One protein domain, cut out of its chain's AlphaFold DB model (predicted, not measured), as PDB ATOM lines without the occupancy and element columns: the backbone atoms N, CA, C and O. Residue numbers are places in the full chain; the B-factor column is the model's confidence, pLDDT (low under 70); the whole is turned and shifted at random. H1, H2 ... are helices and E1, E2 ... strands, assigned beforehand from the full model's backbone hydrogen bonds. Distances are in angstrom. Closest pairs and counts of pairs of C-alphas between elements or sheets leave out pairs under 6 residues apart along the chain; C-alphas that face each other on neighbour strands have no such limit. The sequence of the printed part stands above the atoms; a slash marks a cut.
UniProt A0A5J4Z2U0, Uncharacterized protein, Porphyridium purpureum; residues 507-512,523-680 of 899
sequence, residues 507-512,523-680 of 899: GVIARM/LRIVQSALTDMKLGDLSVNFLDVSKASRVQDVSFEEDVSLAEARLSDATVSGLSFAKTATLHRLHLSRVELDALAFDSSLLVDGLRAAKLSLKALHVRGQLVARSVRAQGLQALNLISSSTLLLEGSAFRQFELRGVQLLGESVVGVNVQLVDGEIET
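This is residues 507 to 512 and 523 to 680 of the 899 residues of an uncharacterized protein of Porphyridium purpureum (UniProt A0A5J4Z2U0). The chain is wound in stacked turns, a solenoid of diamond-shaped cross-section whose walls are parallel strands, turn beside turn from E1 and E2 at one end to E17 and E18 at the other. The short helix H1 sits at the E2 end, and the long strands E6, E14 and E16 fold round a corner of the diamond. The printed part has 164 residues, with one named helix and then 18 named strands, the neighbours all parallel; the class is mostly strand. It is compact, with a radius of gyration of the C-alphas of 15.0 A and spans of 43 by 31 by 25 A.

Start at E6, residues 565 to 577, which bends by 130 degrees at residue 569. On one side of it lie E8, residues 586 to 594, with N 567 and O 587 2.8 A apart, and E9, residues 596 to 598, with N 577 and O 597 at 2.9 A. On the other side lie E3, residues 538 to 546, with N 566 and O 543 at 2.8 A, and E4, residues 550 to 556, with N 551 and O 571 at 2.9 A. Next find E11, residues 608 to 614, the neighbour of E8 (N 588 to O 608, 2.8 A), and E12, residues 617 to 619, the neighbour of E9 (N 598 to O 618, 2.9 A). E14, residues 629 to 640, pairs with both, N 609 and O 629 at 2.8 A and N 639 and O 617 at 2.8 A, and closes a barrel, a ring E6 E8 E11 E14 E12 E9 and back to E6. On the other side of E14 lies E16, residues 650 to 661, with N 630 and O 650 at 2.9 A; E14 lies on one side of E16, and on the other side lies E18, residues 672 to 678, with N 651 and O 672 at 2.8 A. E3 is also the parallel neighbour of E5, residues 560 to 562, E5 of E7, residues 581 to 584, E7 of E10, residues 602 to 605, E10 of E13, residues 623 to 626, E13 of E15, residues 644 to 647, and E15 of E17, residues 665 to 669; between E7 and E10 look for N 603 and O 581, 2.8 A apart. E1, residues 523 to 526, pairs with E3 (N 525 to O 544, 2.8 A), and E2, residues 529 to 535, with E4 (N 552 to O 530, 2.8 A). H1, residues 507 to 512, is on the barrel and outside it, at a height over the sheet of 8.6 A; its closest C-alphas to E2 are those of Ala 510 and Met 533, 5.9 A. In H1, 1 of 2 O i to N i+4 pairs is within hydrogen-bond range.

Find C-alpha 507 at (-20.820, -37.414, 11.960), where H1 begins. E1 begins at C-alpha 523, (-28.325, -34.820, -1.683). E3 measures 19.7 A from first to last C-alpha, E14 19.3 A and E16 18.6 A. E18 ends at C-alpha 678, (-58.190, -53.827, 3.623).

The C-alphas farthest apart are those of Arg 511 and Asp 675, 46.2 A. Residues 513 to 522 are not printed, and C-alphas 512 and 523 are 13.1 A apart across this cut. Of the links that are printed whole, each is tight. The mean pLDDT of the printed part is 90.0; residues 507 to 512 are under 70.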
ATOM      1  N   GLY A 507     -21.868 -38.277  11.406       55.31
ATOM      2  CA  GLY A 507     -20.820 -37.414  11.960       55.31
ATOM      3  C   GLY A 507     -20.497 -36.146  11.153       55.31
ATOM      4  O   GLY A 507     -19.905 -35.226  11.717       55.31
ATOM      5  N   VAL A 508     -20.864 -36.074   9.868       54.88
ATOM      6  CA  VAL A 508     -20.657 -34.893   9.009       54.88
ATOM      7  C   VAL A 508     -21.944 -34.090   8.857       54.88
ATOM      8  O   VAL A 508     -21.947 -32.895   9.139       54.88
ATOM      9  N   ILE A 509     -23.029 -34.729   8.412       57.69
ATOM     10  CA  ILE A 509     -24.256 -34.007   8.058       57.69
ATOM     11  C   ILE A 509     -25.041 -33.575   9.301       57.69
ATOM     12  O   ILE A 509     -25.574 -32.470   9.277       57.69
ATOM     13  N   ALA A 510     -25.035 -34.331  10.410       56.81
ATOM     14  CA  ALA A 510     -25.644 -33.840  11.654       56.81
ATOM     15  C   ALA A 510     -24.919 -32.571  12.132       56.81
ATOM     16  O   ALA A 510     -25.550 -31.540  12.317       56.81
ATOM     17  N   ARG A 511     -23.578 -32.579  12.156       59.38
ATOM     18  CA  ARG A 511     -22.757 -31.394  12.488       59.38
ATOM     19  C   ARG A 511     -22.889 -30.217  11.519       59.38
ATOM     20  O   ARG A 511     -22.437 -29.126  11.852       59.38
ATOM     21  N   MET A 512     -23.444 -30.423  10.323       58.16
ATOM     22  CA  MET A 512     -23.784 -29.350   9.377       58.16
ATOM     23  C   MET A 512     -25.231 -28.856   9.518       58.16
ATOM     24  O   MET A 512     -25.515 -27.754   9.061       58.16
ATOM     25  N   LEU A 523     -28.840 -33.899  -2.703       80.94
ATOM     26  CA  LEU A 523     -28.325 -34.820  -1.683       80.94
ATOM     27  C   LEU A 523     -28.421 -36.254  -2.207       80.94
ATOM     28  O   LEU A 523     -29.503 -36.701  -2.587       80.94
ATOM     29  N   ARG A 524     -27.297 -36.979  -2.235       77.94
ATOM     30  CA  ARG A 524     -27.245 -38.349  -2.755       77.94
ATOM     31  C   ARG A 524     -26.582 -39.323  -1.781       77.94
ATOM     32  O   ARG A 524     -25.429 -39.131  -1.402       77.94
ATOM     33  N   ILE A 525     -27.310 -40.381  -1.425       78.94
ATOM     34  CA  ILE A 525     -26.965 -41.356  -0.381       78.94
ATOM     35  C   ILE A 525     -26.995 -42.757  -1.005       78.94
ATOM     36  O   ILE A 525     -28.064 -43.346  -1.184       78.94
ATOM     37  N   VAL A 526     -25.825 -43.293  -1.365       81.12
ATOM     38  CA  VAL A 526     -25.711 -44.564  -2.106       81.12
ATOM     39  C   VAL A 526     -24.896 -45.573  -1.311       81.12
ATOM     40  O   VAL A 526     -23.730 -45.307  -1.039       81.12
ATOM     41  N   GLN A 527     -25.475 -46.735  -0.994       84.50
ATOM     42  CA  GLN A 527     -24.821 -47.779  -0.186       84.50
ATOM     43  C   GLN A 527     -24.315 -47.229   1.171       84.50
ATOM     44  O   GLN A 527     -23.248 -47.596   1.657       84.50
ATOM     45  N   SER A 528     -25.084 -46.309   1.767       78.56
ATOM     46  CA  SER A 528     -24.719 -45.545   2.969       78.56
ATOM     47  C   SER A 528     -25.828 -45.580   4.022       78.56
ATOM     48  O   SER A 528     -26.997 -45.796   3.701       78.56
ATOM     49  N   ALA A 529     -25.455 -45.315   5.276       75.25
ATOM     50  CA  ALA A 529     -26.388 -45.186   6.390       75.25
ATOM     51  C   ALA A 529     -26.468 -43.736   6.905       75.25
ATOM     52  O   ALA A 529     -25.436 -43.106   7.170       75.25
ATOM     53  N   LEU A 530     -27.694 -43.238   7.087       77.00
ATOM     54  CA  LEU A 530     -28.011 -42.201   8.071       77.00
ATOM     55  C   LEU A 530     -28.520 -42.910   9.329       77.00
ATOM     56  O   LEU A 530     -29.448 -43.708   9.217       77.00
ATOM     57  N   THR A 531     -27.932 -42.632  10.493       84.19
ATOM     58  CA  THR A 531     -28.423 -43.119  11.794       84.19
ATOM     59  C   THR A 531     -28.330 -42.004  12.834       84.19
ATOM     60  O   THR A 531     -27.367 -41.231  12.800       84.19
ATOM     61  N   ASP A 532     -29.300 -41.936  13.748       83.06
ATOM     62  CA  ASP A 532     -29.236 -41.138  14.984       83.06
ATOM     63  C   ASP A 532     -29.081 -39.619  14.744       83.06
ATOM     64  O   ASP A 532     -28.173 -38.971  15.274       83.06
ATOM     65  N   MET A 533     -29.932 -39.029  13.896       75.81
ATOM     66  CA  MET A 533     -29.759 -37.641  13.426       75.81
ATOM     67  C   MET A 533     -30.935 -36.736  13.802       75.81
ATOM     68  O   MET A 533     -32.083 -37.068  13.535       75.81
ATOM     69  N   LYS A 534     -30.642 -35.553  14.353       80.81
ATOM     70  CA  LYS A 534     -31.601 -34.452  14.566       80.81
ATOM     71  C   LYS A 534     -31.319 -33.339  13.562       80.81
ATOM     72  O   LYS A 534     -30.173 -32.903  13.451       80.81
ATOM     73  N   LEU A 535     -32.330 -32.932  12.798       79.12
ATOM     74  CA  LEU A 535     -32.177 -32.047  11.642       79.12
ATOM     75  C   LEU A 535     -33.133 -30.848  11.729       79.12
ATOM     76  O   LEU A 535     -34.341 -31.029  11.866       79.12
ATOM     77  N   GLY A 536     -32.586 -29.633  11.621       80.31
ATOM     78  CA  GLY A 536     -33.349 -28.381  11.575       80.31
ATOM     79  C   GLY A 536     -33.365 -27.746  10.178       80.31
ATOM     80  O   GLY A 536     -32.387 -27.869   9.441       80.31
ATOM     81  N   ASP A 537     -34.464 -27.064   9.831       79.25
ATOM     82  CA  ASP A 537     -34.668 -26.239   8.627       79.25
ATOM     83  C   ASP A 537     -34.053 -26.827   7.337       79.25
ATOM     84  O   ASP A 537     -33.247 -26.186   6.642       79.25
ATOM     85  N   LEU A 538     -34.408 -28.076   7.010       80.81
ATOM     86  CA  LEU A 538     -33.855 -28.766   5.845       80.81
ATOM     87  C   LEU A 538     -34.685 -28.497   4.583       80.81
ATOM     88  O   LEU A 538     -35.818 -28.961   4.439       80.81
ATOM     89  N   SER A 539     -34.060 -27.854   3.597       84.44
ATOM     90  CA  SER A 539     -34.608 -27.708   2.248       84.44
ATOM     91  C   SER A 539     -33.711 -28.415   1.229       84.44
ATOM     92  O   SER A 539     -32.528 -28.087   1.106       84.44
ATOM     93  N   VAL A 540     -34.257 -29.388   0.491       82.44
ATOM     94  CA  VAL A 540     -33.538 -30.149  -0.544       82.44
ATOM     95  C   VAL A 540     -34.304 -30.099  -1.864       82.44
ATOM     96  O   VAL A 540     -35.446 -30.549  -1.946       82.44
ATOM     97  N   ASN A 541     -33.671 -29.608  -2.930       80.94
ATOM     98  CA  ASN A 541     -34.321 -29.581  -4.245       80.94
ATOM     99  C   ASN A 541     -34.387 -30.980  -4.888       80.94
ATOM    100  O   ASN A 541     -35.366 -31.288  -5.561       80.94
ATOM    101  N   PHE A 542     -33.371 -31.824  -4.674       85.06
ATOM    102  CA  PHE A 542     -33.342 -33.211  -5.142       85.06
ATOM    103  C   PHE A 542     -32.670 -34.154  -4.132       85.06
ATOM    104  O   PHE A 542     -31.483 -34.002  -3.827       85.06
ATOM    105  N   LEU A 543     -33.403 -35.158  -3.648       86.81
ATOM    106  CA  LEU A 543     -32.890 -36.249  -2.810       86.81
ATOM    107  C   LEU A 543     -32.862 -37.570  -3.601       86.81
ATOM    108  O   LEU A 543     -33.871 -37.949  -4.185       86.81
ATOM    109  N   ASP A 544     -31.749 -38.309  -3.578       87.69
ATOM    110  CA  ASP A 544     -31.666 -39.697  -4.069       87.69
ATOM    111  C   ASP A 544     -31.035 -40.607  -3.006       87.69
ATOM    112  O   ASP A 544     -29.860 -40.457  -2.661       87.69
ATOM    113  N   VAL A 545     -31.829 -41.552  -2.500       86.75
ATOM    114  CA  VAL A 545     -31.414 -42.617  -1.579       86.75
ATOM    115  C   VAL A 545     -31.535 -43.945  -2.318       86.75
ATOM    116  O   VAL A 545     -32.642 -44.379  -2.645       86.75
ATOM    117  N   SER A 546     -30.408 -44.595  -2.616       89.31
ATOM    118  CA  SER A 546     -30.418 -45.764  -3.500       89.31
ATOM    119  C   SER A 546     -29.423 -46.872  -3.153       89.31
ATOM    120  O   SER A 546     -28.361 -46.629  -2.581       89.31
ATOM    121  N   LYS A 547     -29.762 -48.099  -3.576       88.25
ATOM    122  CA  LYS A 547     -28.949 -49.328  -3.476       88.25
ATOM    123  C   LYS A 547     -28.628 -49.785  -2.041       88.25
ATOM    124  O   LYS A 547     -27.491 -49.679  -1.584       88.25
ATOM    125  N   ALA A 548     -29.616 -50.332  -1.347       87.69
ATOM    126  CA  ALA A 548     -29.517 -50.808   0.037       87.69
ATOM    127  C   ALA A 548     -29.006 -49.747   1.036       87.69
ATOM    128  O   ALA A 548     -28.475 -50.085   2.093       87.69
ATOM    129  N   SER A 549     -29.175 -48.458   0.716       83.38
ATOM    130  CA  SER A 549     -28.989 -47.376   1.685       83.38
ATOM    131  C   SER A 549     -30.045 -47.472   2.783       83.38
ATOM    132  O   SER A 549     -31.217 -47.743   2.502       83.38
ATOM    133  N   ARG A 550     -29.626 -47.198   4.021       86.50
ATOM    134  CA  ARG A 550     -30.492 -47.187   5.203       86.50
ATOM    135  C   ARG A 550     -30.637 -45.770   5.744       86.50
ATOM    136  O   ARG A 550     -29.652 -45.043   5.862       86.50
ATOM    137  N   VAL A 551     -31.850 -45.396   6.117       84.81
ATOM    138  CA  VAL A 551     -32.120 -44.214   6.939       84.81
ATOM    139  C   VAL A 551     -32.772 -44.708   8.220       84.81
ATOM    140  O   VAL A 551     -33.771 -45.413   8.160       84.81
ATOM    141  N   GLN A 552     -32.184 -44.414   9.370       90.06
ATOM    142  CA  GLN A 552     -32.650 -44.907  10.659       90.06
ATOM    143  C   GLN A 552     -32.658 -43.776  11.690       90.06
ATOM    144  O   GLN A 552     -31.683 -43.037  11.780       90.06
ATOM    145  N   ASP A 553     -33.722 -43.682  12.485       87.38
ATOM    146  CA  ASP A 553     -33.804 -42.848  13.689       87.38
ATOM    147  C   ASP A 553     -33.372 -41.393  13.401       87.38
ATOM    148  O   ASP A 553     -32.476 -40.821  14.028       87.38
ATOM    149  N   VAL A 554     -33.994 -40.820  12.360       80.88
ATOM    150  CA  VAL A 554     -33.764 -39.445  11.898       80.88
ATOM    151  C   VAL A 554     -34.986 -38.597  12.214       80.88
ATOM    152  O   VAL A 554     -36.060 -38.781  11.643       80.88
ATOM    153  N   SER A 555     -34.792 -37.641  13.114       85.31
ATOM    154  CA  SER A 555     -35.803 -36.695  13.554       85.31
ATOM    155  C   SER A 555     -35.603 -35.329  12.904       85.31
ATOM    156  O   SER A 555     -34.493 -34.790  12.885       85.31
ATOM    157  N   PHE A 556     -36.685 -34.752  12.398       86.81
ATOM    158  CA  PHE A 556     -36.741 -33.391  11.889       86.81
ATOM    159  C   PHE A 556     -37.465 -32.510  12.912       86.81
ATOM    160  O   PHE A 556     -38.669 -32.658  13.124       86.81
ATOM    161  N   GLU A 557     -36.722 -31.623  13.573       89.44
ATOM    162  CA  GLU A 557     -37.222 -30.805  14.695       89.44
ATOM    163  C   GLU A 557     -37.896 -29.500  14.230       89.44
ATOM    164  O   GLU A 557     -38.575 -28.824  15.000       89.44
ATOM    165  N   GLU A 558     -37.723 -29.166  12.952       90.62
ATOM    166  CA  GLU A 558     -38.191 -27.955  12.275       90.62
ATOM    167  C   GLU A 558     -38.820 -28.313  10.914       90.62
ATOM    168  O   GLU A 558     -38.903 -29.489  10.549       90.62
ATOM    169  N   ASP A 559     -39.284 -27.311  10.162       89.94
ATOM    170  CA  ASP A 559     -39.936 -27.528   8.866       89.94
ATOM    171  C   ASP A 559     -38.983 -28.152   7.821       89.94
ATOM    172  O   ASP A 559     -37.791 -27.835   7.728       89.94
ATOM    173  N   VAL A 560     -39.534 -29.036   6.983       89.88
ATOM    174  CA  VAL A 560     -38.813 -29.769   5.932       89.88
ATOM    175  C   VAL A 560     -39.448 -29.509   4.573       89.88
ATOM    176  O   VAL A 560     -40.668 -29.583   4.414       89.88
ATOM    177  N   SER A 561     -38.619 -29.278   3.554       91.69
ATOM    178  CA  SER A 561     -39.091 -29.156   2.173       91.69
ATOM    179  C   SER A 561     -38.229 -29.927   1.182       91.69
ATOM    180  O   SER A 561     -37.072 -29.574   0.943       91.69
ATOM    181  N   LEU A 562     -38.803 -30.982   0.595       91.06
ATOM    182  CA  LEU A 562     -38.210 -31.773  -0.483       91.06
ATOM    183  C   LEU A 562     -38.970 -31.485  -1.788       91.06
ATOM    184  O   LEU A 562     -40.151 -31.815  -1.901       91.06
ATOM    185  N   ALA A 563     -38.313 -30.871  -2.779       91.69
ATOM    186  CA  ALA A 563     -38.964 -30.510  -4.050       91.69
ATOM    187  C   ALA A 563     -39.036 -31.680  -5.057       91.69
ATOM    188  O   ALA A 563     -39.935 -31.735  -5.902       91.69
ATOM    189  N   GLU A 564     -38.090 -32.615  -4.959       93.75
ATOM    190  CA  GLU A 564     -38.137 -33.941  -5.567       93.75
ATOM    191  C   GLU A 564     -37.318 -34.915  -4.709       93.75
ATOM    192  O   GLU A 564     -36.230 -34.583  -4.233       93.75
ATOM    193  N   ALA A 565     -37.822 -36.132  -4.510       91.25
ATOM    194  CA  ALA A 565     -37.131 -37.158  -3.735       91.25
ATOM    195  C   ALA A 565     -37.313 -38.534  -4.378       91.25
ATOM    196  O   ALA A 565     -38.406 -38.880  -4.815       91.25
ATOM    197  N   ARG A 566     -36.246 -39.331  -4.443       94.25
ATOM    198  CA  ARG A 566     -36.227 -40.661  -5.055       94.25
ATOM    199  C   ARG A 566     -35.596 -41.660  -4.090       94.25
ATOM    200  O   ARG A 566     -34.416 -41.554  -3.779       94.25
ATOM    201  N   LEU A 567     -36.377 -42.621  -3.615       93.75
ATOM    202  CA  LEU A 567     -35.915 -43.719  -2.773       93.75
ATOM    203  C   LEU A 567     -36.058 -45.014  -3.579       93.75
ATOM    204  O   LEU A 567     -37.139 -45.313  -4.095       93.75
ATOM    205  N   SER A 568     -34.970 -45.771  -3.728       95.50
ATOM    206  CA  SER A 568     -34.976 -47.015  -4.509       95.50
ATOM    207  C   SER A 568     -34.091 -48.099  -3.906       95.50
ATOM    208  O   SER A 568     -32.903 -47.877  -3.685       95.50
ATOM    209  N   ASP A 569     -34.666 -49.277  -3.654       94.69
ATOM    210  CA  ASP A 569     -33.996 -50.358  -2.918       94.69
ATOM    211  C   ASP A 569     -33.477 -49.871  -1.554       94.69
ATOM    212  O   ASP A 569     -32.298 -50.024  -1.249       94.69
ATOM    213  N   ALA A 570     -34.321 -49.199  -0.767       90.25
ATOM    214  CA  ALA A 570     -33.917 -48.503   0.457       90.25
ATOM    215  C   ALA A 570     -34.777 -48.912   1.659       90.25
ATOM    216  O   ALA A 570     -35.982 -49.131   1.518       90.25
ATOM    217  N   THR A 571     -34.162 -48.967   2.841       92.00
ATOM    218  CA  THR A 571     -34.854 -49.188   4.118       92.00
ATOM    219  C   THR A 571     -34.841 -47.906   4.942       92.00
ATOM    220  O   THR A 571     -33.819 -47.226   5.055       92.00
ATOM    221  N   VAL A 572     -35.994 -47.541   5.493       90.44
ATOM    222  CA  VAL A 572     -36.202 -46.299   6.237       90.44
ATOM    223  C   VAL A 572     -36.966 -46.630   7.511       90.44
ATOM    224  O   VAL A 572     -38.094 -47.099   7.427       90.44
ATOM    225  N   SER A 573     -36.377 -46.405   8.682       92.50
ATOM    226  CA  SER A 573     -36.978 -46.739   9.979       92.50
ATOM    227  C   SER A 573     -36.906 -45.565  10.952       92.50
ATOM    228  O   SER A 573     -35.857 -44.937  11.044       92.50
ATOM    229  N   GLY A 574     -37.970 -45.279  11.701       87.31
ATOM    230  CA  GLY A 574     -37.922 -44.277  12.774       87.31
ATOM    231  C   GLY A 574     -37.716 -42.846  12.265       87.31
ATOM    232  O   GLY A 574     -36.896 -42.106  12.809       87.31
ATOM    233  N   LEU A 575     -38.424 -42.447  11.202       88.00
ATOM    234  CA  LEU A 575     -38.489 -41.029  10.833       88.00
ATOM    235  C   LEU A 575     -39.551 -40.326  11.671       88.00
ATOM    236  O   LEU A 575     -40.718 -40.715  11.619       88.00
ATOM    237  N   SER A 576     -39.170 -39.253  12.360       89.00
ATOM    238  CA  SER A 576     -40.116 -38.355  13.027       89.00
ATOM    239  C   SER A 576     -40.028 -36.936  12.474       89.00
ATOM    240  O   SER A 576     -38.939 -36.415  12.241       89.00
ATOM    241  N   PHE A 577     -41.180 -36.304  12.267       91.25
ATOM    242  CA  PHE A 577     -41.297 -34.917  11.824       91.25
ATOM    243  C   PHE A 577     -42.104 -34.138  12.863       91.25
ATOM    244  O   PHE A 577     -43.320 -34.310  12.969       91.25
ATOM    245  N   ALA A 578     -41.417 -33.297  13.638       89.25
ATOM    246  CA  ALA A 578     -42.023 -32.504  14.703       89.25
ATOM    247  C   ALA A 578     -42.880 -31.353  14.149       89.25
ATOM    248  O   ALA A 578     -43.912 -31.015  14.729       89.25
ATOM    249  N   LYS A 579     -42.460 -30.765  13.019       93.62
ATOM    250  CA  LYS A 579     -43.139 -29.659  12.320       93.62
ATOM    251  C   LYS A 579     -43.524 -30.046  10.885       93.62
ATOM    252  O   LYS A 579     -43.755 -31.219  10.600       93.62
ATOM    253  N   THR A 580     -43.681 -29.069   9.995       92.94
ATOM    254  CA  THR A 580     -44.320 -29.244   8.690       92.94
ATOM    255  C   THR A 580     -43.402 -29.963   7.711       92.94
ATOM    256  O   THR A 580     -42.321 -29.477   7.381       92.94
ATOM    257  N   ALA A 581     -43.855 -31.088   7.163       90.88
ATOM    258  CA  ALA A 581     -43.162 -31.785   6.085       90.88
ATOM    259  C   ALA A 581     -43.833 -31.482   4.737       90.88
ATOM    260  O   ALA A 581     -45.007 -31.784   4.543       90.88
ATOM    261  N   THR A 582     -43.093 -30.910   3.784       94.38
ATOM    262  CA  THR A 582     -43.564 -30.644   2.411       94.38
ATOM    263  C   THR A 582     -42.783 -31.498   1.410       94.38
ATOM    264  O   THR A 582     -41.585 -31.307   1.204       94.38
ATOM    265  N   LEU A 583     -43.449 -32.494   0.819       93.06
ATOM    266  CA  LEU A 583     -42.849 -33.555   0.007       93.06
ATOM    267  C   LEU A 583     -43.445 -33.558  -1.409       93.06
ATOM    268  O   LEU A 583     -44.454 -34.214  -1.684       93.06
ATOM    269  N   HIS A 584     -42.803 -32.847  -2.330       95.06
ATOM    270  CA  HIS A 584     -43.185 -32.843  -3.739       95.06
ATOM    271  C   HIS A 584     -42.441 -33.942  -4.512       95.06
ATOM    272  O   HIS A 584     -41.274 -34.237  -4.254       95.06
ATOM    273  N   ARG A 585     -43.125 -34.547  -5.492       94.88
ATOM    274  CA  ARG A 585     -42.575 -35.524  -6.456       94.88
ATOM    275  C   ARG A 585     -41.789 -36.659  -5.788       94.88
ATOM    276  O   ARG A 585     -40.694 -37.015  -6.218       94.88
ATOM    277  N   LEU A 586     -42.348 -37.227  -4.723       94.06
ATOM    278  CA  LEU A 586     -41.745 -38.353  -4.017       94.06
ATOM    279  C   LEU A 586     -41.871 -39.638  -4.858       94.06
ATOM    280  O   LEU A 586     -42.969 -40.080  -5.170       94.06
ATOM    281  N   HIS A 587     -40.757 -40.259  -5.225       96.06
ATOM    282  CA  HIS A 587     -40.696 -41.518  -5.962       96.06
ATOM    283  C   HIS A 587     -40.148 -42.622  -5.053       96.06
ATOM    284  O   HIS A 587     -38.996 -42.552  -4.635       96.06
ATOM    285  N   LEU A 588     -40.945 -43.652  -4.776       95.06
ATOM    286  CA  LEU A 588     -40.574 -44.804  -3.950       95.06
ATOM    287  C   LEU A 588     -40.609 -46.074  -4.811       95.06
ATOM    288  O   LEU A 588     -41.624 -46.350  -5.448       95.06
ATOM    289  N   SER A 589     -39.527 -46.852  -4.847       96.62
ATOM    290  CA  SER A 589     -39.457 -48.101  -5.622       96.62
ATOM    291  C   SER A 589     -38.717 -49.201  -4.862       96.62
ATOM    292  O   SER A 589     -37.513 -49.079  -4.651       96.62
ATOM    293  N   ARG A 590     -39.409 -50.278  -4.462       95.62
ATOM    294  CA  ARG A 590     -38.855 -51.331  -3.584       95.62
ATOM    295  C   ARG A 590     -38.280 -50.713  -2.303       95.62
ATOM    296  O   ARG A 590     -37.080 -50.765  -2.046       95.62
ATOM    297  N   VAL A 591     -39.153 -50.040  -1.558       93.38
ATOM    298  CA  VAL A 591     -38.808 -49.304  -0.334       93.38
ATOM    299  C   VAL A 591     -39.563 -49.909   0.838       93.38
ATOM    300  O   VAL A 591     -40.754 -50.200   0.725       93.38
ATOM    301  N   GLU A 592     -38.865 -50.072   1.955       95.31
ATOM    302  CA  GLU A 592     -39.442 -50.453   3.241       95.31
ATOM    303  C   GLU A 592     -39.423 -49.232   4.165       95.31
ATOM    304  O   GLU A 592     -38.364 -48.644   4.393       95.31
ATOM    305  N   LEU A 593     -40.597 -48.842   4.655       92.88
ATOM    306  CA  LEU A 593     -40.811 -47.753   5.600       92.88
ATOM    307  C   LEU A 593     -41.306 -48.345   6.930       92.88
ATOM    308  O   LEU A 593     -42.269 -49.112   6.962       92.88
ATOM    309  N   ASP A 594     -40.657 -47.990   8.029       94.56
ATOM    310  CA  ASP A 594     -40.915 -48.515   9.368       94.56
ATOM    311  C   ASP A 594     -40.998 -47.358  10.375       94.56
ATOM    312  O   ASP A 594     -40.243 -46.390  10.266       94.56
ATOM    313  N   ALA A 595     -41.918 -47.444  11.337       91.62
ATOM    314  CA  ALA A 595     -42.160 -46.425  12.366       91.62
ATOM    315  C   ALA A 595     -42.086 -44.960  11.861       91.62
ATOM    316  O   ALA A 595     -41.254 -44.178  12.324       91.62
ATOM    317  N   LEU A 596     -42.939 -44.580  10.899       90.88
ATOM    318  CA  LEU A 596     -43.053 -43.182  10.466       90.88
ATOM    319  C   LEU A 596     -43.986 -42.394  11.394       90.88
ATOM    320  O   LEU A 596     -45.142 -42.784  11.578       90.88
ATOM    321  N   ALA A 597     -43.519 -41.258  11.913       90.88
ATOM    322  CA  ALA A 597     -44.287 -40.362  12.773       90.88
ATOM    323  C   ALA A 597     -44.299 -38.920  12.238       90.88
ATOM    324  O   ALA A 597     -43.256 -38.342  11.933       90.88
ATOM    325  N   PHE A 598     -45.486 -38.323  12.168       91.56
ATOM    326  CA  PHE A 598     -45.691 -36.920  11.810       91.56
ATOM    327  C   PHE A 598     -46.531 -36.264  12.908       91.56
ATOM    328  O   PHE A 598     -47.743 -36.481  12.982       91.56
ATOM    329  N   ASP A 599     -45.879 -35.511  13.793       92.62
ATOM    330  CA  ASP A 599     -46.539 -34.850  14.926       92.62
ATOM    331  C   ASP A 599     -47.352 -33.628  14.473       92.62
ATOM    332  O   ASP A 599     -48.427 -33.359  15.004       92.62
ATOM    333  N   SER A 600     -46.863 -32.941  13.437       92.94
ATOM    334  CA  SER A 600     -47.521 -31.817  12.761       92.94
ATOM    335  C   SER A 600     -47.959 -32.197  11.334       92.94
ATOM    336  O   SER A 600     -48.115 -33.373  11.004       92.94
ATOM    337  N   SER A 601     -48.232 -31.206  10.480       93.38
ATOM    338  CA  SER A 601     -48.796 -31.421   9.146       93.38
ATOM    339  C   SER A 601     -47.801 -31.985   8.121       93.38
ATOM    340  O   SER A 601     -46.666 -31.528   7.996       93.38
ATOM    341  N   LEU A 602     -48.279 -32.931   7.314       92.88
ATOM    342  CA  LEU A 602     -47.582 -33.539   6.187       92.88
ATOM    343  C   LEU A 602     -48.322 -33.209   4.881       92.88
ATOM    344  O   LEU A 602     -49.417 -33.705   4.627       92.88
ATOM    345  N   LEU A 603     -47.692 -32.412   4.018       95.31
ATOM    346  CA  LEU A 603     -48.119 -32.178   2.641       95.31
ATOM    347  C   LEU A 603     -47.315 -33.078   1.696       95.31
ATOM    348  O   LEU A 603     -46.102 -32.928   1.571       95.31
ATOM    349  N   VAL A 604     -47.992 -33.968   0.975       94.75
ATOM    350  CA  VAL A 604     -47.421 -34.797  -0.094       94.75
ATOM    351  C   VAL A 604     -48.088 -34.431  -1.413       94.75
ATOM    352  O   VAL A 604     -49.311 -34.438  -1.505       94.75
ATOM    353  N   ASP A 605     -47.312 -34.169  -2.462       96.06
ATOM    354  CA  ASP A 605     -47.856 -33.915  -3.801       96.06
ATOM    355  C   ASP A 605     -47.093 -34.685  -4.884       96.06
ATOM    356  O   ASP A 605     -45.878 -34.556  -5.045       96.06
ATOM    357  N   GLY A 606     -47.816 -35.506  -5.645       94.00
ATOM    358  CA  GLY A 606     -47.267 -36.270  -6.764       94.00
ATOM    359  C   GLY A 606     -46.459 -37.506  -6.365       94.00
ATOM    360  O   GLY A 606     -45.611 -37.937  -7.151       94.00
ATOM    361  N   LEU A 607     -46.715 -38.082  -5.183       94.94
ATOM    362  CA  LEU A 607     -46.113 -39.346  -4.738       94.94
ATOM    363  C   LEU A 607     -46.372 -40.474  -5.749       94.94
ATOM    364  O   LEU A 607     -47.511 -40.730  -6.133       94.94
ATOM    365  N   ARG A 608     -45.320 -41.195  -6.142       96.44
ATOM    366  CA  ARG A 608     -45.383 -42.422  -6.943       96.44
ATOM    367  C   ARG A 608     -44.660 -43.551  -6.218       96.44
ATOM    368  O   ARG A 608     -43.437 -43.523  -6.128       96.44
ATOM    369  N   ALA A 609     -45.405 -44.537  -5.736       94.69
ATOM    370  CA  ALA A 609     -44.887 -45.699  -5.024       94.69
ATOM    371  C   ALA A 609     -45.048 -46.983  -5.855       94.69
ATOM    372  O   ALA A 609     -46.108 -47.228  -6.430       94.69
ATOM    373  N   ALA A 610     -44.010 -47.815  -5.897       96.56
ATOM    374  CA  ALA A 610     -44.013 -49.122  -6.547       96.56
ATOM    375  C   ALA A 610     -43.319 -50.157  -5.650       96.56
ATOM    376  O   ALA A 610     -42.129 -50.018  -5.375       96.56
ATOM    377  N   LYS A 611     -44.031 -51.204  -5.212       95.81
ATOM    378  CA  LYS A 611     -43.536 -52.184  -4.222       95.81
ATOM    379  C   LYS A 611     -43.066 -51.479  -2.941       95.81
ATOM    380  O   LYS A 611     -41.877 -51.438  -2.634       95.81
ATOM    381  N   LEU A 612     -44.015 -50.849  -2.258       94.00
ATOM    382  CA  LEU A 612     -43.816 -50.136  -1.000       94.00
ATOM    383  C   LEU A 612     -44.341 -51.002   0.148       94.00
ATOM    384  O   LEU A 612     -45.515 -51.360   0.140       94.00
ATOM    385  N   SER A 613     -43.481 -51.297   1.120       95.81
ATOM    386  CA  SER A 613     -43.870 -51.845   2.423       95.81
ATOM    387  C   SER A 613     -43.850 -50.724   3.463       95.81
ATOM    388  O   SER A 613     -42.892 -49.953   3.502       95.81
ATOM    389  N   LEU A 614     -44.901 -50.603   4.276       94.00
ATOM    390  CA  LEU A 614     -45.071 -49.554   5.284       94.00
ATOM    391  C   LEU A 614     -45.617 -50.156   6.589       94.00
ATOM    392  O   LEU A 614     -46.814 -50.372   6.711       94.00
ATOM    393  N   LYS A 615     -44.757 -50.454   7.566       95.38
ATOM    394  CA  LYS A 615     -45.131 -51.209   8.786       95.38
ATOM    395  C   LYS A 615     -45.884 -50.408   9.858       95.38
ATOM    396  O   LYS A 615     -46.525 -50.998  10.729       95.38
ATOM    397  N   ALA A 616     -45.725 -49.089   9.843       91.94
ATOM    398  CA  ALA A 616     -46.453 -48.162  10.699       91.94
ATOM    399  C   ALA A 616     -46.355 -46.744  10.128       91.94
ATOM    400  O   ALA A 616     -45.264 -46.280   9.780       91.94
ATOM    401  N   LEU A 617     -47.490 -46.048  10.086       92.19
ATOM    402  CA  LEU A 617     -47.572 -44.612   9.835       92.19
ATOM    403  C   LEU A 617     -48.525 -43.997  10.854       92.19
ATOM    404  O   LEU A 617     -49.714 -44.297  10.840       92.19
ATOM    405  N   HIS A 618     -48.007 -43.109  11.695       93.94
ATOM    406  CA  HIS A 618     -48.792 -42.326  12.639       93.94
ATOM    407  C   HIS A 618     -48.733 -40.855  12.218       93.94
ATOM    408  O   HIS A 618     -47.670 -40.233  12.270       93.94
ATOM    409  N   VAL A 619     -49.868 -40.288  11.809       92.00
ATOM    410  CA  VAL A 619     -50.006 -38.842  11.573       92.00
ATOM    411  C   VAL A 619     -50.934 -38.251  12.630       92.00
ATOM    412  O   VAL A 619     -52.119 -38.579  12.675       92.00
ATOM    413  N   ARG A 620     -50.384 -37.381  13.477       93.56
ATOM    414  CA  ARG A 620     -51.115 -36.642  14.518       93.56
ATOM    415  C   ARG A 620     -51.589 -35.276  14.032       93.56
ATOM    416  O   ARG A 620     -52.640 -34.827  14.468       93.56
ATOM    417  N   GLY A 621     -50.839 -34.641  13.131       92.12
ATOM    418  CA  GLY A 621     -51.257 -33.428  12.429       92.12
ATOM    419  C   GLY A 621     -52.018 -33.715  11.131       92.12
ATOM    420  O   GLY A 621     -52.540 -34.808  10.913       92.12
ATOM    421  N   GLN A 622     -52.089 -32.723  10.243       94.12
ATOM    422  CA  GLN A 622     -52.883 -32.822   9.015       94.12
ATOM    423  C   GLN A 622     -52.107 -33.531   7.891       94.12
ATOM    424  O   GLN A 622     -51.068 -33.030   7.462       94.12
ATOM    425  N   LEU A 623     -52.618 -34.645   7.356       93.69
ATOM    426  CA  LEU A 623     -52.087 -35.274   6.140       93.69
ATOM    427  C   LEU A 623     -52.851 -34.776   4.911       93.69
ATOM    428  O   LEU A 623     -53.986 -35.174   4.672       93.69
ATOM    429  N   VAL A 624     -52.203 -33.963   4.079       95.06
ATOM    430  CA  VAL A 624     -52.703 -33.572   2.755       95.06
ATOM    431  C   VAL A 624     -51.900 -34.312   1.691       95.06
ATOM    432  O   VAL A 624     -50.764 -33.941   1.410       95.06
ATOM    433  N   ALA A 625     -52.473 -35.346   1.071       93.62
ATOM    434  CA  ALA A 625     -51.819 -36.111   0.013       93.62
ATOM    435  C   ALA A 625     -52.537 -35.951  -1.340       93.62
ATOM    436  O   ALA A 625     -53.674 -36.389  -1.537       93.62
ATOM    437  N   ARG A 626     -51.844 -35.329  -2.297       95.75
ATOM    438  CA  ARG A 626     -52.325 -35.037  -3.651       95.75
ATOM    439  C   ARG A 626     -51.648 -35.912  -4.695       95.75
ATOM    440  O   ARG A 626     -50.445 -36.170  -4.635       95.75
ATOM    441  N   SER A 627     -52.413 -36.316  -5.707       95.38
ATOM    442  CA  SER A 627     -51.917 -37.026  -6.895       95.38
ATOM    443  C   SER A 627     -51.135 -38.316  -6.590       95.38
ATOM    444  O   SER A 627     -50.283 -38.714  -7.390       95.38
ATOM    445  N   VAL A 628     -51.403 -38.972  -5.451       94.88
ATOM    446  CA  VAL A 628     -50.695 -40.187  -5.020       94.88
ATOM    447  C   VAL A 628     -50.968 -41.320  -6.007       94.88
ATOM    448  O   VAL A 628     -52.103 -41.531  -6.427       94.88
ATOM    449  N   ARG A 629     -49.934 -42.070  -6.391       96.31
ATOM    450  CA  ARG A 629     -50.043 -43.251  -7.253       96.31
ATOM    451  C   ARG A 629     -49.235 -44.396  -6.669       96.31
ATOM    452  O   ARG A 629     -48.015 -44.389  -6.790       96.31
ATOM    453  N   ALA A 630     -49.899 -45.369  -6.059       94.38
ATOM    454  CA  ALA A 630     -49.249 -46.537  -5.472       94.38
ATOM    455  C   ALA A 630     -49.583 -47.818  -6.251       94.38
ATOM    456  O   ALA A 630     -50.736 -48.035  -6.625       94.38
ATOM    457  N   GLN A 631     -48.586 -48.676  -6.470       96.81
ATOM    458  CA  GLN A 631     -48.768 -50.037  -6.975       96.81
ATOM    459  C   GLN A 631     -47.945 -51.031  -6.150       96.81
ATOM    460  O   GLN A 631     -46.742 -50.831  -5.993       96.81
ATOM    461  N   GLY A 632     -48.544 -52.117  -5.658       95.06
ATOM    462  CA  GLY A 632     -47.835 -53.021  -4.746       95.06
ATOM    463  C   GLY A 632     -47.603 -52.342  -3.397       95.06
ATOM    464  O   GLY A 632     -46.454 -52.194  -2.990       95.06
ATOM    465  N   LEU A 633     -48.665 -51.827  -2.774       94.94
ATOM    466  CA  LEU A 633     -48.602 -51.192  -1.454       94.94
ATOM    467  C   LEU A 633     -49.020 -52.201  -0.390       94.94
ATOM    468  O   LEU A 633     -50.197 -52.524  -0.306       94.94
ATOM    469  N   GLN A 634     -48.080 -52.641   0.437       95.88
ATOM    470  CA  GLN A 634     -48.385 -53.348   1.675       95.88
ATOM    471  C   GLN A 634     -48.232 -52.354   2.824       95.88
ATOM    472  O   GLN A 634     -47.175 -51.734   2.958       95.88
ATOM    473  N   ALA A 635     -49.274 -52.164   3.626       92.38
ATOM    474  CA  ALA A 635     -49.219 -51.283   4.782       92.38
ATOM    475  C   ALA A 635     -49.875 -51.900   6.017       92.38
ATOM    476  O   ALA A 635     -50.931 -52.521   5.936       92.38
ATOM    477  N   LEU A 636     -49.251 -51.678   7.164       93.44
ATOM    478  CA  LEU A 636     -49.706 -52.085   8.484       93.44
ATOM    479  C   LEU A 636     -49.808 -50.822   9.350       93.44
ATOM    480  O   LEU A 636     -48.984 -49.916   9.209       93.44
ATOM    481  N   ASN A 637     -50.781 -50.777  10.261       93.06
ATOM    482  CA  ASN A 637     -50.917 -49.746  11.295       93.06
ATOM    483  C   ASN A 637     -50.881 -48.315  10.721       93.06
ATOM    484  O   ASN A 637     -49.959 -47.533  10.983       93.06
ATOM    485  N   LEU A 638     -51.883 -47.990   9.899       92.25
ATOM    486  CA  LEU A 638     -52.077 -46.655   9.331       92.25
ATOM    487  C   LEU A 638     -53.011 -45.847  10.238       92.25
ATOM    488  O   LEU A 638     -54.228 -45.961  10.120       92.25
ATOM    489  N   ILE A 639     -52.441 -45.034  11.127       93.38
ATOM    490  CA  ILE A 639     -53.174 -44.249  12.124       93.38
ATOM    491  C   ILE A 639     -53.134 -42.766  11.741       93.38
ATOM    492  O   ILE A 639     -52.061 -42.172  11.612       93.38
ATOM    493  N   SER A 640     -54.307 -42.150  11.587       93.25
ATOM    494  CA  SER A 640     -54.452 -40.708  11.372       93.25
ATOM    495  C   SER A 640     -55.401 -40.117  12.413       93.25
ATOM    496  O   SER A 640     -56.591 -40.422  12.418       93.25
ATOM    497  N   SER A 641     -54.860 -39.289  13.308       93.31
ATOM    498  CA  SER A 641     -55.555 -38.732  14.484       93.31
ATOM    499  C   SER A 641     -55.996 -37.273  14.304       93.31
ATOM    500  O   SER A 641     -56.416 -36.625  15.256       93.31
ATOM    501  N   SER A 642     -55.887 -36.737  13.088       93.19
ATOM    502  CA  SER A 642     -56.339 -35.395  12.700       93.19
ATOM    503  C   SER A 642     -56.664 -35.395  11.196       93.19
ATOM    504  O   SER A 642     -56.940 -36.451  10.627       93.19
ATOM    505  N   THR A 643     -56.707 -34.230  10.552       92.81
ATOM    506  CA  THR A 643     -57.316 -34.080   9.226       92.81
ATOM    507  C   THR A 643     -56.573 -34.827   8.119       92.81
ATOM    508  O   THR A 643     -55.415 -34.526   7.828       92.81
ATOM    509  N   LEU A 644     -57.270 -35.734   7.430       92.81
ATOM    510  CA  LEU A 644     -56.762 -36.477   6.274       92.81
ATOM    511  C   LEU A 644     -57.443 -36.006   4.983       92.81
ATOM    512  O   LEU A 644     -58.615 -36.295   4.766       92.81
ATOM    513  N   LEU A 645     -56.709 -35.346   4.089       94.31
ATOM    514  CA  LEU A 645     -57.164 -34.955   2.751       94.31
ATOM    515  C   LEU A 645     -56.443 -35.787   1.679       94.31
ATOM    516  O   LEU A 645     -55.251 -35.601   1.443       94.31
ATOM    517  N   LEU A 646     -57.174 -36.673   0.998       93.88
ATOM    518  CA  LEU A 646     -56.679 -37.485  -0.120       93.88
ATOM    519  C   LEU A 646     -57.307 -37.017  -1.437       93.88
ATOM    520  O   LEU A 646     -58.497 -37.228  -1.668       93.88
ATOM    521  N   GLU A 647     -56.514 -36.423  -2.329       95.75
ATOM    522  CA  GLU A 647     -57.008 -35.818  -3.573       95.75
ATOM    523  C   GLU A 647     -56.401 -36.486  -4.819       95.75
ATOM    524  O   GLU A 647     -55.184 -36.676  -4.911       95.75
ATOM    525  N   GLY A 648     -57.238 -36.851  -5.799       94.81
ATOM    526  CA  GLY A 648     -56.808 -37.310  -7.133       94.81
ATOM    527  C   GLY A 648     -55.915 -38.558  -7.128       94.81
ATOM    528  O   GLY A 648     -55.065 -38.721  -8.008       94.81
ATOM    529  N   SER A 649     -56.064 -39.398  -6.104       94.50
ATOM    530  CA  SER A 649     -55.104 -40.439  -5.735       94.50
ATOM    531  C   SER A 649     -55.555 -41.841  -6.160       94.50
ATOM    532  O   SER A 649     -56.739 -42.162  -6.111       94.50
ATOM    533  N   ALA A 650     -54.624 -42.693  -6.590       96.25
ATOM    534  CA  ALA A 650     -54.906 -44.012  -7.152       96.25
ATOM    535  C   ALA A 650     -53.975 -45.098  -6.594       96.25
ATOM    536  O   ALA A 650     -52.752 -44.989  -6.675       96.25
ATOM    537  N   PHE A 651     -54.558 -46.180  -6.091       95.38
ATOM    538  CA  PHE A 651     -53.866 -47.305  -5.474       95.38
ATOM    539  C   PHE A 651     -54.233 -48.591  -6.221       95.38
ATOM    540  O   PHE A 651     -55.400 -48.813  -6.556       95.38
ATOM    541  N   ARG A 652     -53.231 -49.420  -6.520       97.19
ATOM    542  CA  ARG A 652     -53.376 -50.699  -7.228       97.19
ATOM    543  C   ARG A 652     -52.608 -51.803  -6.520       97.19
ATOM    544  O   ARG A 652     -51.495 -51.530  -6.080       97.19
ATOM    545  N   GLN A 653     -53.112 -53.037  -6.504       96.56
ATOM    546  CA  GLN A 653     -52.376 -54.184  -5.941       96.56
ATOM    547  C   GLN A 653     -51.916 -53.864  -4.514       96.56
ATOM    548  O   GLN A 653     -50.723 -53.697  -4.261       96.56
ATOM    549  N   PHE A 654     -52.877 -53.633  -3.622       95.69
ATOM    550  CA  PHE A 654     -52.618 -53.149  -2.268       95.69
ATOM    551  C   PHE A 654     -53.174 -54.091  -1.198       95.69
ATOM    552  O   PHE A 654     -54.131 -54.819  -1.437       95.69
ATOM    553  N   GLU A 655     -52.581 -54.025  -0.015       96.62
ATOM    554  CA  GLU A 655     -52.932 -54.779   1.182       96.62
ATOM    555  C   GLU A 655     -52.744 -53.831   2.374       96.62
ATOM    556  O   GLU A 655     -51.617 -53.419   2.654       96.62
ATOM    557  N   LEU A 656     -53.828 -53.422   3.034       94.81
ATOM    558  CA  LEU A 656     -53.789 -52.521   4.192       94.81
ATOM    559  C   LEU A 656     -54.346 -53.245   5.427       94.81
ATOM    560  O   LEU A 656     -55.444 -53.790   5.380       94.81
ATOM    561  N   ARG A 657     -53.622 -53.233   6.547       96.69
ATOM    562  CA  ARG A 657     -54.032 -53.877   7.809       96.69
ATOM    563  C   ARG A 657     -53.987 -52.864   8.950       96.69
ATOM    564  O   ARG A 657     -53.038 -52.085   9.027       96.69
ATOM    565  N   GLY A 658     -54.993 -52.857   9.826       94.56
ATOM    566  CA  GLY A 658     -55.070 -51.897  10.936       94.56
ATOM    567  C   GLY A 658     -55.103 -50.434  10.474       94.56
ATOM    568  O   GLY A 658     -54.242 -49.643  10.864       94.56
ATOM    569  N   VAL A 659     -56.054 -50.071   9.608       95.62
ATOM    570  CA  VAL A 659     -56.280 -48.672   9.213       95.62
ATOM    571  C   VAL A 659     -57.224 -48.020  10.223       95.62
ATOM    572  O   VAL A 659     -58.331 -48.508  10.432       95.62
ATOM    573  N   GLN A 660     -56.795 -46.923  10.846       95.00
ATOM    574  CA  GLN A 660     -57.552 -46.198  11.868       95.00
ATOM    575  C   GLN A 660     -57.575 -44.703  11.542       95.00
ATOM    576  O   GLN A 660     -56.543 -44.028  11.576       95.00
ATOM    577  N   LEU A 661     -58.757 -44.180  11.227       93.75
ATOM    578  CA  LEU A 661     -58.983 -42.763  10.965       93.75
ATOM    579  C   LEU A 661     -59.823 -42.189  12.111       93.75
ATOM    580  O   LEU A 661     -61.031 -42.400  12.166       93.75
ATOM    581  N   LEU A 662     -59.144 -41.502  13.032       92.69
ATOM    582  CA  LEU A 662     -59.639 -41.049  14.342       92.69
ATOM    583  C   LEU A 662     -59.678 -39.509  14.451       92.69
ATOM    584  O   LEU A 662     -59.713 -38.949  15.542       92.69
ATOM    585  N   GLY A 663     -59.521 -38.810  13.323       85.62
ATOM    586  CA  GLY A 663     -59.335 -37.360  13.274       85.62
ATOM    587  C   GLY A 663     -60.626 -36.547  13.186       85.62
ATOM    588  O   GLY A 663     -61.706 -37.063  12.917       85.62
ATOM    589  N   GLU A 664     -60.507 -35.225  13.330       90.38
ATOM    590  CA  GLU A 664     -61.637 -34.292  13.193       90.38
ATOM    591  C   GLU A 664     -62.341 -34.411  11.830       90.38
ATOM    592  O   GLU A 664     -63.574 -34.382  11.753       90.38
ATOM    593  N   SER A 665     -61.565 -34.546  10.745       90.69
ATOM    594  CA  SER A 665     -62.114 -34.633   9.394       90.69
ATOM    595  C   SER A 665     -61.312 -35.516   8.441       90.69
ATOM    596  O   SER A 665     -60.093 -35.414   8.336       90.69
ATOM    597  N   VAL A 666     -62.005 -36.347   7.667       86.69
ATOM    598  CA  VAL A 666     -61.409 -37.155   6.595       86.69
ATOM    599  C   VAL A 666     -62.086 -36.781   5.282       86.69
ATOM    600  O   VAL A 666     -63.298 -36.892   5.156       86.69
ATOM    601  N   VAL A 667     -61.323 -36.343   4.285       89.25
ATOM    602  CA  VAL A 667     -61.823 -35.852   2.997       89.25
ATOM    603  C   VAL A 667     -61.138 -36.608   1.858       89.25
ATOM    604  O   VAL A 667     -59.980 -36.359   1.528       89.25
ATOM    605  N   GLY A 668     -61.855 -37.541   1.235       83.62
ATOM    606  CA  GLY A 668     -61.372 -38.311   0.084       83.62
ATOM    607  C   GLY A 668     -62.033 -37.844  -1.208       83.62
ATOM    608  O   GLY A 668     -63.230 -38.046  -1.381       83.62
ATOM    609  N   VAL A 669     -61.280 -37.251  -2.136       91.19
ATOM    610  CA  VAL A 669     -61.802 -36.682  -3.391       91.19
ATOM    611  C   VAL A 669     -61.117 -37.318  -4.599       91.19
ATOM    612  O   VAL A 669     -59.899 -37.237  -4.758       91.19
ATOM    613  N   ASN A 670     -61.904 -37.921  -5.498       92.94
ATOM    614  CA  ASN A 670     -61.414 -38.612  -6.702       92.94
ATOM    615  C   ASN A 670     -60.416 -39.758  -6.411       92.94
ATOM    616  O   ASN A 670     -59.497 -40.002  -7.197       92.94
ATOM    617  N   VAL A 671     -60.591 -40.468  -5.290       93.50
ATOM    618  CA  VAL A 671     -59.738 -41.609  -4.907       93.50
ATOM    619  C   VAL A 671     -60.132 -42.876  -5.677       93.50
ATOM    620  O   VAL A 671     -61.314 -43.175  -5.834       93.50
ATOM    621  N   GLN A 672     -59.154 -43.651  -6.152       96.38
ATOM    622  CA  GLN A 672     -59.373 -44.929  -6.841       96.38
ATOM    623  C   GLN A 672     -58.593 -46.052  -6.152       96.38
ATOM    624  O   GLN A 672     -57.367 -45.998  -6.104       96.38
ATOM    625  N   LEU A 673     -59.287 -47.080  -5.668       96.25
ATOM    626  CA  LEU A 673     -58.702 -48.301  -5.109       96.25
ATOM    627  C   LEU A 673     -59.039 -49.469  -6.045       96.25
ATOM    628  O   LEU A 673     -60.215 -49.712  -6.330       96.25
ATOM    629  N   VAL A 674     -58.024 -50.159  -6.572       97.81
ATOM    630  CA  VAL A 674     -58.203 -51.217  -7.580       97.81
ATOM    631  C   VAL A 674     -57.363 -52.456  -7.257       97.81
ATOM    632  O   VAL A 674     -56.173 -52.314  -7.005       97.81
ATOM    633  N   ASP A 675     -57.952 -53.651  -7.337       97.50
ATOM    634  CA  ASP A 675     -57.281 -54.942  -7.106       97.50
ATOM    635  C   ASP A 675     -56.536 -54.968  -5.747       97.50
ATOM    636  O   ASP A 675     -55.317 -54.812  -5.712       97.50
ATOM    637  N   GLY A 676     -57.238 -55.098  -4.615       96.81
ATOM    638  CA  GLY A 676     -56.589 -55.059  -3.293       96.81
ATOM    639  C   GLY A 676     -57.483 -55.349  -2.086       96.81
ATOM    640  O   GLY A 676     -58.678 -55.595  -2.225       96.81
ATOM    641  N   GLU A 677     -56.898 -55.312  -0.894       97.38
ATOM    642  CA  GLU A 677     -57.529 -55.731   0.361       97.38
ATOM    643  C   GLU A 677     -57.299 -54.705   1.483       97.38
ATOM    644  O   GLU A 677     -56.220 -54.115   1.587       97.38
ATOM    645  N   ILE A 678     -58.316 -54.486   2.318       97.19
ATOM    646  CA  ILE A 678     -58.190 -53.827   3.623       97.19
ATOM    647  C   ILE A 678     -58.745 -54.792   4.670       97.19
ATOM    648  O   ILE A 678     -59.919 -55.144   4.610       97.19
ATOM    649  N   GLU A 679     -57.899 -55.241   5.594       97.25
ATOM    650  CA  GLU A 679     -58.250 -56.253   6.602       97.25
ATOM    651  C   GLU A 679     -58.978 -55.659   7.814       97.25
ATOM    652  O   GLU A 679     -59.802 -56.333   8.414       97.25
ATOM    653  N   THR A 680     -58.695 -54.402   8.163       96.25
ATOM    654  CA  THR A 680     -59.351 -53.701   9.276       96.25
ATOM    655  C   THR A 680     -59.415 -52.214   8.971       96.25
ATOM    656  O   THR A 680     -58.392 -51.624   8.599       96.25
TER     657      THR A 680